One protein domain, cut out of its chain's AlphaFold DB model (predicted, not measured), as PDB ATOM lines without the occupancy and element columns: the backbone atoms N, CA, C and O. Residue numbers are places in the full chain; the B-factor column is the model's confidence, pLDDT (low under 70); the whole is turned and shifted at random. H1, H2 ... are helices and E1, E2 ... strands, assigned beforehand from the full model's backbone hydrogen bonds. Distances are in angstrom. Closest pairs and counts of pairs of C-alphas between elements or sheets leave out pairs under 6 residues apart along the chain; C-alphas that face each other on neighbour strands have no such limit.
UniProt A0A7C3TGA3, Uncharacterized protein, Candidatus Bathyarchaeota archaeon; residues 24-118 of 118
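Overview. This is residues 24 to 118 of the 118 residues of an uncharacterized protein of Candidatus Bathyarchaeota archaeon (UniProt A0A7C3TGA3). A strongly twisted wall of five antiparallel strands has two helices, H1 and H2, over one of its faces, while its other face has no named helix. The small hairpin of E4 and E5 reaches beyond one end of this wall and makes much of the length. The printed part has 95 residues with two named helices and seven named strands, in the order H1 E1 E2 E3 E4 E5 E6 H2 E7; the large sheet runs E6 E3 E2 E1 E7, and E4 and E5 form a second antiparallel sheet. The class is mixed, helices and strands, and the whole is compact, with a radius of gyration of the C-alphas of 12.7 A and spans of 36 by 26 by 25 A.

Along the chain. H1, residues 28 to 37, begins at C-alpha 28 (10.427, -22.321, 31.322) and is 14.1 A long from first to last C-alpha. E1 holds residues 43 to 47. E2, residues 58 to 64, is 18.6 A long, and E3, residues 67 to 73, is 19.2 A long, ending at C-alpha 73 (25.847, -34.031, 40.130). E4 holds residues 75 to 78, E5 residues 83 to 86 and E6 residues 91 to 95. H2, residues 98 to 108, is 15.5 A long. E7, residues 115 to 117, ends at C-alpha 117 (11.685, -24.914, 43.787).

Arrangement. E1, E2 and E3 form a meander, each strand the antiparallel neighbour of the one before; N 59 and O 46 are 2.8 A apart, and N 60 and O 71 are 2.8 A apart. Edge strand E6 pairs with E3, with N 70 and O 93 at 2.9 A. Edge strand E7 pairs with E1, with N 45 and O 116 at 2.8 A. Residues 24 to 25 pair with residues 115 to 116 of E7, antiparallel. H1 and H2 are on the same face of the sheet, which gives two layers, helices on one face of a sheet. H1, at a height over the sheet of 9.6 A, runs along the strands, at 20 degrees to E1 on the local plane. H2, at a height over the sheet of 8.8 A, runs along the strands, at 0 degrees to E3 on the local plane. H1 and H2 only just touch, with 3 pairs of C-alphas within 8 A, the closest being those of Glu 36 and Phe 98 at 6.5 A. In H1 every O i to N i+4 pair is within hydrogen-bond range; in H2, 5 of 7 are. E3 runs on into E4 at 50 degrees across a break of 1 residue. In the hairpin of E4 and E5, N 85 and O 76 are 2.8 A apart.

Size, cuts and confidence. The two C-alphas farthest apart, those of Lys 80 and Glu 99, are 38.8 A apart. The printed part has no cut and no long link. Its mean pLDDT is 96.5, and no printed residue is under 70.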
ATOM      1  N   LYS A  24       6.540 -27.848  42.211       96.81
ATOM      2  CA  LYS A  24       6.826 -28.202  40.819       96.81
ATOM      3  C   LYS A  24       6.699 -26.962  39.935       96.81
ATOM      4  O   LYS A  24       5.697 -26.262  40.010       96.81
ATOM      5  N   ILE A  25       7.704 -26.751  39.093       97.94
ATOM      6  CA  ILE A  25       7.756 -25.672  38.111       97.94
ATOM      7  C   ILE A  25       7.202 -26.216  36.796       97.94
ATOM      8  O   ILE A  25       7.682 -27.227  36.273       97.94
ATOM      9  N   GLU A  26       6.173 -25.567  36.267       96.62
ATOM     10  CA  GLU A  26       5.367 -26.076  35.158       96.62
ATOM     11  C   GLU A  26       5.831 -25.549  33.791       96.62
ATOM     12  O   GLU A  26       5.443 -26.090  32.752       96.62
ATOM     13  N   SER A  27       6.677 -24.511  33.752       98.06
ATOM     14  CA  SER A  27       7.149 -23.914  32.496       98.06
ATOM     15  C   SER A  27       8.540 -23.281  32.582       98.06
ATOM     16  O   SER A  27       9.041 -22.958  33.656       98.06
ATOM     17  N   LEU A  28       9.163 -23.061  31.417       98.25
ATOM     18  CA  LEU A  28      10.427 -22.321  31.322       98.25
ATOM     19  C   LEU A  28      10.267 -20.844  31.724       98.25
ATOM     20  O   LEU A  28      11.200 -20.262  32.261       98.25
ATOM     21  N   GLU A  29       9.096 -20.246  31.489       98.31
ATOM     22  CA  GLU A  29       8.794 -18.865  31.896       98.31
ATOM     23  C   GLU A  29       8.738 -18.735  33.423       98.31
ATOM     24  O   GLU A  29       9.333 -17.825  34.004       98.31
ATOM     25  N   GLU A  30       8.087 -19.691  34.083       98.19
ATOM     26  CA  GLU A  30       8.061 -19.773  35.541       98.19
ATOM     27  C   GLU A  30       9.466 -20.026  36.106       98.19
ATOM     28  O   GLU A  30       9.882 -19.346  37.040       98.19
ATOM     29  N   LEU A  31      10.235 -20.936  35.496       98.44
ATOM     30  CA  LEU A  31      11.621 -21.199  35.886       98.44
ATOM     31  C   LEU A  31      12.495 -19.938  35.804       98.44
ATOM     32  O   LEU A  31      13.247 -19.663  36.735       98.44
ATOM     33  N   ALA A  32      12.390 -19.177  34.711       98.50
ATOM     34  CA  ALA A  32      13.110 -17.918  34.536       98.50
ATOM     35  C   ALA A  32      12.722 -16.907  35.622       98.50
ATOM     36  O   ALA A  32      13.597 -16.372  36.301       98.50
ATOM     37  N   THR A  33      11.415 -16.731  35.843       98.12
ATOM     38  CA  THR A  33      10.876 -15.814  36.857       98.12
ATOM     39  C   THR A  33      11.400 -16.153  38.252       98.12
ATOM     40  O   THR A  33      11.869 -15.274  38.974       98.12
ATOM     41  N   LEU A  34      11.377 -17.437  38.619       97.62
ATOM     42  CA  LEU A  34      11.887 -17.911  39.905       97.62
ATOM     43  C   LEU A  34      13.400 -17.714  40.021       97.62
ATOM     44  O   LEU A  34      13.875 -17.259  41.053       97.62
ATOM     45  N   MET A  35      14.173 -17.991  38.968       97.50
ATOM     46  CA  MET A  35      15.618 -17.741  38.978       97.50
ATOM     47  C   MET A  35      15.961 -16.254  39.144       97.50
ATOM     48  O   MET A  35      16.914 -15.923  39.853       97.50
ATOM     49  N   GLU A  36      15.237 -15.343  38.496       96.50
ATOM     50  CA  GLU A  36      15.454 -13.899  38.647       96.50
ATOM     51  C   GLU A  36      15.128 -13.433  40.069       96.50
ATOM     52  O   GLU A  36      15.952 -12.756  40.694       96.50
ATOM     53  N   ALA A  37      13.979 -13.866  40.598       95.19
ATOM     54  CA  ALA A  37      13.478 -13.500  41.921       95.19
ATOM     55  C   ALA A  37      14.196 -14.194  43.092       95.19
ATOM     56  O   ALA A  37      14.064 -13.725  44.214       95.19
ATOM     57  N   MET A  38      14.971 -15.252  42.824       93.25
ATOM     58  CA  MET A  38      15.593 -16.115  43.833       93.25
ATOM     59  C   MET A  38      16.372 -15.345  44.908       93.25
ATOM     60  O   MET A  38      17.270 -14.563  44.566       93.25
ATOM     61  N   ASP A  39      16.093 -15.640  46.174       90.56
ATOM     62  CA  ASP A  39      16.832 -15.160  47.345       90.56
ATOM     63  C   ASP A  39      17.952 -16.133  47.782       90.56
ATOM     64  O   ASP A  39      18.212 -17.162  47.157       90.56
ATOM     65  N   HIS A  40      18.719 -15.772  48.817       87.19
ATOM     66  CA  HIS A  40      19.912 -16.524  49.247       87.19
ATOM     67  C   HIS A  40      19.605 -17.879  49.914       87.19
ATOM     68  O   HIS A  40      20.496 -18.725  50.003       87.19
ATOM     69  N   ASP A  41      18.397 -18.062  50.442       89.25
ATOM     70  CA  ASP A  41      17.931 -19.273  51.122       89.25
ATOM     71  C   ASP A  41      17.021 -20.152  50.252       89.25
ATOM     72  O   ASP A  41      16.633 -21.234  50.689       89.25
ATOM     73  N   GLU A  42      16.754 -19.729  49.017       92.81
ATOM     74  CA  GLU A  42      15.935 -20.447  48.044       92.81
ATOM     75  C   GLU A  42      16.793 -21.287  47.089       92.81
ATOM     76  O   GLU A  42      17.945 -20.960  46.769       92.81
ATOM     77  N   GLY A  43      16.216 -22.380  46.588       96.00
ATOM     78  CA  GLY A  43      16.861 -23.223  45.594       96.00
ATOM     79  C   GLY A  43      15.904 -23.766  44.545       96.00
ATOM     80  O   GLY A  43      14.697 -23.874  44.738       96.00
ATOM     81  N   ILE A  44      16.462 -24.133  43.392       97.94
ATOM     82  CA  ILE A  44      15.732 -24.851  42.347       97.94
ATOM     83  C   ILE A  44      16.520 -26.097  41.967       97.94
ATOM     84  O   ILE A  44      17.690 -26.018  41.602       97.94
ATOM     85  N   ARG A  45      15.867 -27.257  41.994       98.00
ATOM     86  CA  ARG A  45      16.397 -28.502  41.437       98.00
ATOM     87  C   ARG A  45      15.797 -28.727  40.061       98.00
ATOM     88  O   ARG A  45      14.581 -28.786  39.914       98.00
ATOM     89  N   VAL A  46      16.650 -28.956  39.075       98.25
ATOM     90  CA  VAL A  46      16.274 -29.233  37.689       98.25
ATOM     91  C   VAL A  46      16.876 -30.567  37.254       98.25
ATOM     92  O   VAL A  46      18.013 -30.896  37.599       98.25
ATOM     93  N   ARG A  47      16.132 -31.356  36.477       98.25
ATOM     94  CA  ARG A  47      16.691 -32.510  35.769       98.25
ATOM     95  C   ARG A  47      17.555 -32.038  34.602       98.25
ATOM     96  O   ARG A  47      17.081 -31.335  33.707       98.25
ATOM     97  N   GLY A  48      18.803 -32.484  34.585       98.00
ATOM     98  CA  GLY A  48      19.736 -32.204  33.507       98.00
ATOM     99  C   GLY A  48      19.694 -33.222  32.367       98.00
ATOM    100  O   GLY A  48      19.117 -34.310  32.450       98.00
ATOM    101  N   ASN A  49      20.372 -32.843  31.295       97.75
ATOM    102  CA  ASN A  49      20.873 -33.677  30.215       97.75
ATOM    103  C   ASN A  49      22.374 -33.375  30.026       97.75
ATOM    104  O   ASN A  49      22.831 -33.045  28.934       97.75
ATOM    105  N   VAL A  50      23.121 -33.393  31.133       97.19
ATOM    106  CA  VAL A  50      24.533 -32.999  31.187       97.19
ATOM    107  C   VAL A  50      25.417 -34.164  30.747       97.19
ATOM    108  O   VAL A  50      25.335 -35.266  31.294       97.19
ATOM    109  N   GLU A  51      26.308 -33.920  29.788       96.31
ATOM    110  CA  GLU A  51      27.245 -34.941  29.325       96.31
ATOM    111  C   GLU A  51      28.212 -35.377  30.442       96.31
ATOM    112  O   GLU A  51      28.821 -34.571  31.158       96.31
ATOM    113  N   GLY A  52      28.358 -36.695  30.586       96.00
ATOM    114  CA  GLY A  52      29.237 -37.297  31.583       96.00
ATOM    115  C   GLY A  52      28.696 -37.273  33.016       96.00
ATOM    116  O   GLY A  52      29.504 -37.470  33.925       96.00
ATOM    117  N   LEU A  53      27.391 -37.027  33.211       97.44
ATOM    118  CA  LEU A  53      26.676 -37.270  34.472       97.44
ATOM    119  C   LEU A  53      25.672 -38.421  34.317       97.44
ATOM    120  O   LEU A  53      24.965 -38.528  33.308       97.44
ATOM    121  N   GLU A  54      25.579 -39.279  35.329       96.81
ATOM    122  CA  GLU A  54      24.634 -40.397  35.333       96.81
ATOM    123  C   GLU A  54      23.183 -39.895  35.365       96.81
ATOM    124  O   GLU A  54      22.838 -38.945  36.074       96.81
ATOM    125  N   GLY A  55      22.316 -40.515  34.558       94.12
ATOM    126  CA  GLY A  55      20.896 -40.155  34.490       94.12
ATOM    127  C   GLY A  55      20.617 -38.744  33.954       94.12
ATOM    128  O   GLY A  55      19.507 -38.244  34.168       94.12
ATOM    129  N   GLY A  56      21.601 -38.114  33.293       95.75
ATOM    130  CA  GLY A  56      21.574 -36.714  32.842       95.75
ATOM    131  C   GLY A  56      21.925 -35.699  33.936       95.75
ATOM    132  O   GLY A  56      22.095 -34.516  33.641       95.75
ATOM    133  N   GLY A  57      22.074 -36.169  35.175       97.94
ATOM    134  CA  GLY A  57      22.395 -35.372  36.349       97.94
ATOM    135  C   GLY A  57      21.234 -34.562  36.929       97.94
ATOM    136  O   GLY A  57      20.184 -34.360  36.309       97.94
ATOM    137  N   PHE A  58      21.431 -34.106  38.162       98.44
ATOM    138  CA  PHE A  58      20.679 -33.001  38.743       98.44
ATOM    139  C   PHE A  58      21.453 -31.698  38.561       98.44
ATOM    140  O   PHE A  58      22.681 -31.693  38.546       98.44
ATOM    141  N   ILE A  59      20.709 -30.602  38.451       98.62
ATOM    142  CA  ILE A  59      21.218 -29.235  38.442       98.62
ATOM    143  C   ILE A  59      20.541 -28.522  39.610       98.62
ATOM    144  O   ILE A  59      19.331 -28.304  39.579       98.62
ATOM    145  N   PHE A  60      21.302 -28.179  40.642       98.31
ATOM    146  CA  PHE A  60      20.825 -27.356  41.750       98.31
ATOM    147  C   PHE A  60      21.246 -25.916  41.523       98.31
ATOM    148  O   PHE A  60      22.432 -25.636  41.379       98.31
ATOM    149  N   ILE A  61      20.275 -25.015  41.500       98.38
ATOM    150  CA  ILE A  61      20.442 -23.591  41.249       98.38
ATOM    151  C   ILE A  61      20.190 -22.857  42.559       98.38
ATOM    152  O   ILE A  61      19.173 -23.086  43.205       98.38
ATOM    153  N   SER A  62      21.115 -21.984  42.938       97.44
ATOM    154  CA  SER A  62      21.011 -21.120  44.119       97.44
ATOM    155  C   SER A  62      21.703 -19.781  43.856       97.44
ATOM    156  O   SER A  62      22.453 -19.650  42.878       97.44
ATOM    157  N   LYS A  63      21.503 -18.798  44.742       95.31
ATOM    158  CA  LYS A  63      22.310 -17.573  44.778       95.31
ATOM    159  C   LYS A  63      23.208 -17.531  46.010       95.31
ATOM    160  O   LYS A  63      22.782 -17.783  47.130       95.31
ATOM    161  N   SER A  64      24.468 -17.156  45.811       91.69
ATOM    162  CA  SER A  64      25.424 -16.930  46.897       91.69
ATOM    163  C   SER A  64      26.319 -15.741  46.577       91.69
ATOM    164  O   SER A  64      26.912 -15.672  45.501       91.69
ATOM    165  N   ASN A  65      26.424 -14.791  47.514       89.50
ATOM    166  CA  ASN A  65      27.224 -13.568  47.360       89.50
ATOM    167  C   ASN A  65      26.921 -12.803  46.054       89.50
ATOM    168  O   ASN A  65      27.834 -12.321  45.388       89.50
ATOM    169  N   GLY A  66      25.641 -12.731  45.670       89.38
ATOM    170  CA  GLY A  66      25.195 -12.056  44.448       89.38
ATOM    171  C   GLY A  66      25.470 -12.807  43.140       89.38
ATOM    172  O   GLY A  66      25.205 -12.257  42.077       89.38
ATOM    173  N   ARG A  67      25.980 -14.044  43.192       95.50
ATOM    174  CA  ARG A  67      26.256 -14.883  42.015       95.50
ATOM    175  C   ARG A  67      25.280 -16.046  41.948       95.50
ATOM    176  O   ARG A  67      24.921 -16.606  42.984       95.50
ATOM    177  N   TYR A  68      24.920 -16.453  40.737       97.81
ATOM    178  CA  TYR A  68      24.251 -17.731  40.516       97.81
ATOM    179  C   TYR A  68      25.258 -18.865  40.656       97.81
ATOM    180  O   TYR A  68      26.379 -18.784  40.144       97.81
ATOM    181  N   VAL A  69      24.843 -19.933  41.324       97.88
ATOM    182  CA  VAL A  69      25.648 -21.132  41.535       97.88
ATOM    183  C   VAL A  69      24.861 -22.336  41.049       97.88
ATOM    184  O   VAL A  69      23.766 -22.596  41.550       97.88
ATOM    185  N   PHE A  70      25.420 -23.070  40.085       98.44
ATOM    186  CA  PHE A  70      24.895 -24.371  39.677       98.44
ATOM    187  C   PHE A  70      25.770 -25.472  40.272       98.44
ATOM    188  O   PHE A  70      26.958 -25.539  39.953       98.44
ATOM    189  N   ASN A  71      25.186 -26.345  41.095       98.38
ATOM    190  CA  ASN A  71      25.782 -27.641  41.413       98.38
ATOM    191  C   ASN A  71      25.231 -28.695  40.453       98.38
ATOM    192  O   ASN A  71      24.022 -28.933  40.427       98.38
ATOM    193  N   LEU A  72      26.108 -29.321  39.679       98.56
ATOM    194  CA  LEU A  72      25.778 -30.439  38.808       98.56
ATOM    195  C   LEU A  72      26.286 -31.724  39.449       98.56
ATOM    196  O   LEU A  72      27.473 -31.813  39.747       98.56
ATOM    197  N   CYS A  73      25.437 -32.731  39.599       98.56
ATOM    198  CA  CYS A  73      25.847 -34.031  40.130       98.56
ATOM    199  C   CYS A  73      25.110 -35.165  39.420       98.56
ATOM    200  O   CYS A  73      24.107 -34.940  38.739       98.56
ATOM    201  N   ASP A  74      25.572 -36.395  39.610       98.44
ATOM    202  CA  ASP A  74      24.877 -37.579  39.116       98.44
ATOM    203  C   ASP A  74      23.439 -37.659  39.670       98.44
ATOM    204  O   ASP A  74      23.150 -37.226  40.790       98.44
ATOM    205  N   ARG A  75      22.526 -38.232  38.879       97.50
ATOM    206  CA  ARG A  75      21.134 -38.498  39.257       97.50
ATOM    207  C   ARG A  75      20.910 -40.005  39.326       97.50
ATOM    208  O   ARG A  75      20.638 -40.643  38.310       97.50
ATOM    209  N   ILE A  76      20.998 -40.566  40.530       97.12
ATOM    210  CA  ILE A  76      21.022 -42.018  40.755       97.12
ATOM    211  C   ILE A  76      19.679 -42.474  41.319       97.12
ATOM    212  O   ILE A  76      19.157 -41.879  42.258       97.12
ATOM    213  N   TYR A  77      19.095 -43.532  40.757       95.69
ATOM    214  CA  TYR A  77      17.870 -44.111  41.307       95.69
ATOM    215  C   TYR A  77      18.179 -44.904  42.580       95.69
ATOM    216  O   TYR A  77      18.917 -45.890  42.523       95.69
ATOM    217  N   ASP A  78      17.594 -44.515  43.715       93.25
ATOM    218  CA  ASP A  78      17.663 -45.298  44.947       93.25
ATOM    219  C   ASP A  78      16.375 -46.128  45.113       93.25
ATOM    220  O   ASP A  78      15.310 -45.584  45.435       93.25
ATOM    221  N   PRO A  79      16.442 -47.464  44.939       94.88
ATOM    222  CA  PRO A  79      15.272 -48.328  45.032       94.88
ATOM    223  C   PRO A  79      14.683 -48.404  46.447       94.88
ATOM    224  O   PRO A  79      13.543 -48.835  46.595       94.88
ATOM    225  N   LYS A  80      15.421 -48.006  47.494       94.50
ATOM    226  CA  LYS A  80      14.923 -48.030  48.880       94.50
ATOM    227  C   LYS A  80      13.899 -46.932  49.136       94.50
ATOM    228  O   LYS A  80      12.958 -47.150  49.895       94.50
ATOM    229  N   VAL A  81      14.100 -45.771  48.519       90.88
ATOM    230  CA  VAL A  81      13.194 -44.616  48.615       90.88
ATOM    231  C   VAL A  81      12.302 -44.476  47.384       90.88
ATOM    232  O   VAL A  81      11.372 -43.677  47.389       90.88
ATOM    233  N   GLY A  82      12.554 -45.268  46.337       93.88
ATOM    234  CA  GLY A  82      11.757 -45.283  45.113       93.88
ATOM    235  C   GLY A  82      11.890 -44.006  44.281       93.88
ATOM    236  O   GLY A  82      11.004 -43.715  43.479       93.88
ATOM    237  N   ALA A  83      12.973 -43.247  44.464       92.81
ATOM    238  CA  ALA A  83      13.173 -41.925  43.882       92.81
ATOM    239  C   ALA A  83      14.613 -41.738  43.383       92.81
ATOM    240  O   ALA A  83      15.532 -42.449  43.787       92.81
ATOM    241  N   TYR A  84      14.804 -40.762  42.493       94.69
ATOM    242  CA  TYR A  84      16.136 -40.330  42.079       94.69
ATOM    243  C   TYR A  84      16.739 -39.399  43.131       94.69
ATOM    244  O   TYR A  84      16.104 -38.428  43.535       94.69
ATOM    245  N   MET A  85      17.977 -39.680  43.518       94.81
ATOM    246  CA  MET A  85      18.723 -38.972  44.552       94.81
ATOM    247  C   MET A  85      20.019 -38.382  43.977       94.81
ATOM    248  O   MET A  85      20.529 -38.891  42.971       94.81
ATOM    249  N   PRO A  86      20.552 -37.307  44.584       96.06
ATOM    250  CA  PRO A  86      21.878 -36.803  44.251       96.06
ATOM    251  C   PRO A  86      22.932 -37.891  44.453       96.06
ATOM    252  O   PRO A  86      22.981 -38.530  45.506       96.06
ATOM    253  N   GLY A  87      23.737 -38.120  43.421       94.81
ATOM    254  CA  GLY A  87      24.908 -38.986  43.462       94.81
ATOM    255  C   GLY A  87      26.185 -38.203  43.765       94.81
ATOM    256  O   GLY A  87      26.167 -37.240  44.524       94.81
ATOM    257  N   GLY A  88      27.298 -38.644  43.177       94.00
ATOM    258  CA  GLY A  88      28.581 -37.940  43.242       94.00
ATOM    259  C   GLY A  88      28.864 -37.117  41.982       94.00
ATOM    260  O   GLY A  88      27.941 -36.689  41.288       94.00
ATOM    261  N   ASN A  89      30.160 -36.947  41.679       96.81
ATOM    262  CA  ASN A  89      30.658 -36.254  40.480       96.81
ATOM    263  C   ASN A  89      30.246 -34.769  40.431       96.81
ATOM    264  O   ASN A  89      29.936 -34.243  39.364       96.81
ATOM    265  N   ASP A  90      30.253 -34.108  41.594       97.94
ATOM    266  CA  ASP A  90      29.901 -32.696  41.739       97.94
ATOM    267  C   ASP A  90      30.771 -31.785  40.864       97.94
ATOM    268  O   ASP A  90      32.007 -31.838  40.881       97.94
ATOM    269  N   ARG A  91      30.109 -30.893  40.130       97.94
ATOM    270  CA  ARG A  91      30.727 -29.831  39.336       97.94
ATOM    271  C   ARG A  91      30.014 -28.526  39.631       97.94
ATOM    272  O   ARG A  91      28.793 -28.450  39.561       97.94
ATOM    273  N   TRP A  92      30.795 -27.490  39.900       97.94
ATOM    274  CA  TRP A  92      30.276 -26.181  40.271       97.94
ATOM    275  C   TRP A  92      30.492 -25.184  39.142       97.94
ATOM    276  O   TRP A  92      31.622 -24.995  38.688       97.94
ATOM    277  N   LEU A  93      29.412 -24.538  38.708       98.25
ATOM    278  CA  LEU A  93      29.450 -23.417  37.774       98.25
ATOM    279  C   LEU A  93      28.986 -22.150  38.491       98.25
ATOM    280  O   LEU A  93      28.047 -22.191  39.287       98.25
ATOM    281  N   TYR A  94      29.642 -21.032  38.199       98.00
ATOM    282  CA  TYR A  94      29.370 -19.743  38.824       98.00
ATOM    283  C   TYR A  94      29.132 -18.700  37.745       98.00
ATOM    284  O   TYR A  94      29.947 -18.585  36.831       98.00
ATOM    285  N   PHE A  95      28.068 -17.921  37.896       98.06
ATOM    286  CA  PHE A  95      27.694 -16.882  36.943       98.06
ATOM    287  C   PHE A  95      27.419 -15.575  37.675       98.06
ATOM    288  O   PHE A  95      26.787 -15.564  38.734       98.06
ATOM    289  N   ASP A  96      27.872 -14.466  37.099       96.81
ATOM    290  CA  ASP A  96      27.733 -13.140  37.716       96.81
ATOM    291  C   ASP A  96      26.358 -12.511  37.451       96.81
ATOM    292  O   ASP A  96      26.005 -11.507  38.064       96.81
ATOM    293  N   GLY A  97      25.562 -13.097  36.553       96.38
ATOM    294  CA  GLY A  97      24.248 -12.578  36.199       96.38
ATOM    295  C   GLY A  97      23.309 -13.629  35.622       96.38
ATOM    296  O   GLY A  97      23.725 -14.704  35.185       96.38
ATOM    297  N   PHE A  98      22.026 -13.273  35.615       97.31
ATOM    298  CA  PHE A  98      20.935 -14.137  35.173       97.31
ATOM    299  C   PHE A  98      21.110 -14.608  33.727       97.31
ATOM    300  O   PHE A  98      21.029 -15.801  33.475       97.31
ATOM    301  N   GLU A  99      21.421 -13.708  32.793       98.25
ATOM    302  CA  GLU A  99      21.525 -14.029  31.360       98.25
ATOM    303  C   GLU A  99      22.523 -15.159  31.056       98.25
ATOM    304  O   GLU A  99      22.249 -16.058  30.259       98.25
ATOM    305  N   GLU A 100      23.689 -15.148  31.710       98.38
ATOM    306  CA  GLU A 100      24.719 -16.170  31.510       98.38
ATOM    307  C   GLU A 100      24.303 -17.516  32.120       98.38
ATOM    308  O   GLU A 100      24.439 -18.564  31.477       98.38
ATOM    309  N   ALA A 101      23.736 -17.478  33.330       98.50
ATOM    310  CA  ALA A 101      23.191 -18.650  34.003       98.50
ATOM    311  C   ALA A 101      22.047 -19.270  33.186       98.50
ATOM    312  O   ALA A 101      22.049 -20.472  32.925       98.50
ATOM    313  N   TRP A 102      21.105 -18.447  32.727       98.56
ATOM    314  CA  TRP A 102      19.942 -18.850  31.946       98.56
ATOM    315  C   TRP A 102      20.348 -19.484  30.621       98.56
ATOM    316  O   TRP A 102      19.957 -20.612  30.317       98.56
ATOM    317  N   LYS A 103      21.212 -18.806  29.855       98.50
ATOM    318  CA  LYS A 103      21.743 -19.337  28.597       98.50
ATOM    319  C   LYS A 103      22.433 -20.681  28.806       98.50
ATOM    320  O   LYS A 103      22.252 -21.576  27.987       98.50
ATOM    321  N   THR A 104      23.208 -20.823  29.879       98.56
ATOM    322  CA  THR A 104      23.886 -22.085  30.191       98.56
ATOM    323  C   THR A 104      22.887 -23.167  30.571       98.56
ATOM    324  O   THR A 104      22.968 -24.270  30.048       98.56
ATOM    325  N   LEU A 105      21.900 -22.861  31.414       98.56
ATOM    326  CA  LEU A 105      20.867 -23.815  31.806       98.56
ATOM    327  C   LEU A 105      20.120 -24.368  30.588       98.56
ATOM    328  O   LEU A 105      19.927 -25.577  30.482       98.56
ATOM    329  N   MET A 106      19.760 -23.507  29.634       98.38
ATOM    330  CA  MET A 106      19.027 -23.905  28.428       98.38
ATOM    331  C   MET A 106      19.789 -24.871  27.515       98.38
ATOM    332  O   MET A 106      19.156 -25.556  26.714       98.38
ATOM    333  N   THR A 107      21.116 -24.977  27.626       98.06
ATOM    334  CA  THR A 107      21.885 -25.964  26.849       98.06
ATOM    335  C   THR A 107      21.981 -27.327  27.528       98.06
ATOM    336  O   THR A 107      22.268 -28.312  26.851       98.06
ATOM    337  N   ILE A 108      21.737 -27.397  28.840       97.88
ATOM    338  CA  ILE A 108      21.956 -28.605  29.648       97.88
ATOM    339  C   ILE A 108      20.699 -29.122  30.351       97.88
ATOM    340  O   ILE A 108      20.763 -30.148  31.022       97.88
ATOM    341  N   ILE A 109      19.564 -28.439  30.229       97.50
ATOM    342  CA  ILE A 109      18.291 -28.861  30.818       97.50
ATOM    343  C   ILE A 109      17.670 -30.027  30.038       97.50
ATOM    344  O   ILE A 109      17.783 -30.116  28.814       97.50
ATOM    345  N   HIS A 110      16.994 -30.937  30.739       97.38
ATOM    346  CA  HIS A 110      16.182 -31.963  30.090       97.38
ATOM    347  C   HIS A 110      14.869 -31.377  29.546       97.38
ATOM    348  O   HIS A 110      14.269 -30.502  30.167       97.38
ATOM    349  N   ASN A 111      14.399 -31.897  28.407       93.25
ATOM    350  CA  ASN A 111      13.080 -31.590  27.857       93.25
ATOM    351  C   ASN A 111      12.287 -32.903  27.677       93.25
ATOM    352  O   ASN A 111      12.810 -33.813  27.025       93.25
ATOM    353  N   PRO A 112      11.051 -33.028  28.197       95.56
ATOM    354  CA  PRO A 112      10.250 -32.005  28.884       95.56
ATOM    355  C   PRO A 112      10.852 -31.537  30.219       95.56
ATOM    356  O   PRO A 112      11.636 -32.260  30.835       95.56
ATOM    357  N   LEU A 113      10.490 -30.317  30.637       97.94
ATOM    358  CA  LEU A 113      10.955 -29.715  31.887       97.94
ATOM    359  C   LEU A 113      10.555 -30.580  33.091       97.94
ATOM    360  O   LEU A 113       9.384 -30.903  33.283       97.94
ATOM    361  N   GLU A 114      11.535 -30.883  33.936       97.75
ATOM    362  CA  GLU A 114      11.338 -31.465  35.262       97.75
ATOM    363  C   GLU A 114      12.129 -30.619  36.263       97.75
ATOM    364  O   GLU A 114      13.351 -30.755  36.369       97.75
ATOM    365  N   ALA A 115      11.442 -29.715  36.964       98.00
ATOM    366  CA  ALA A 115      12.058 -28.796  37.912       98.00
ATOM    367  C   ALA A 115      11.162 -28.530  39.128       98.00
ATOM    368  O   ALA A 115       9.937 -28.623  39.042       98.00
ATOM    369  N   TYR A 116      11.799 -28.219  40.256       97.50
ATOM    370  CA  TYR A 116      11.153 -28.001  41.546       97.50
ATOM    371  C   TYR A 116      11.876 -26.891  42.314       97.50
ATOM    372  O   TYR A 116      13.099 -26.960  42.434       97.50
ATOM    373  N   SER A 117      11.153 -25.901  42.836       96.62
ATOM    374  CA  SER A 117      11.685 -24.914  43.787       96.62
ATOM    375  C   SER A 117      11.475 -25.372  45.230       96.62
ATOM    376  O   SER A 117      10.536 -26.124  45.507       96.62
ATOM    377  N   TYR A 118      12.361 -24.959  46.134       92.19
ATOM    378  CA  TYR A 118      12.321 -25.282  47.561       92.19
ATOM    379  C   TYR A 118      12.982 -24.197  48.409       92.19
ATOM    380  O   TYR A 118      13.816 -23.434  47.863       92.19
TER     381      TYR A 118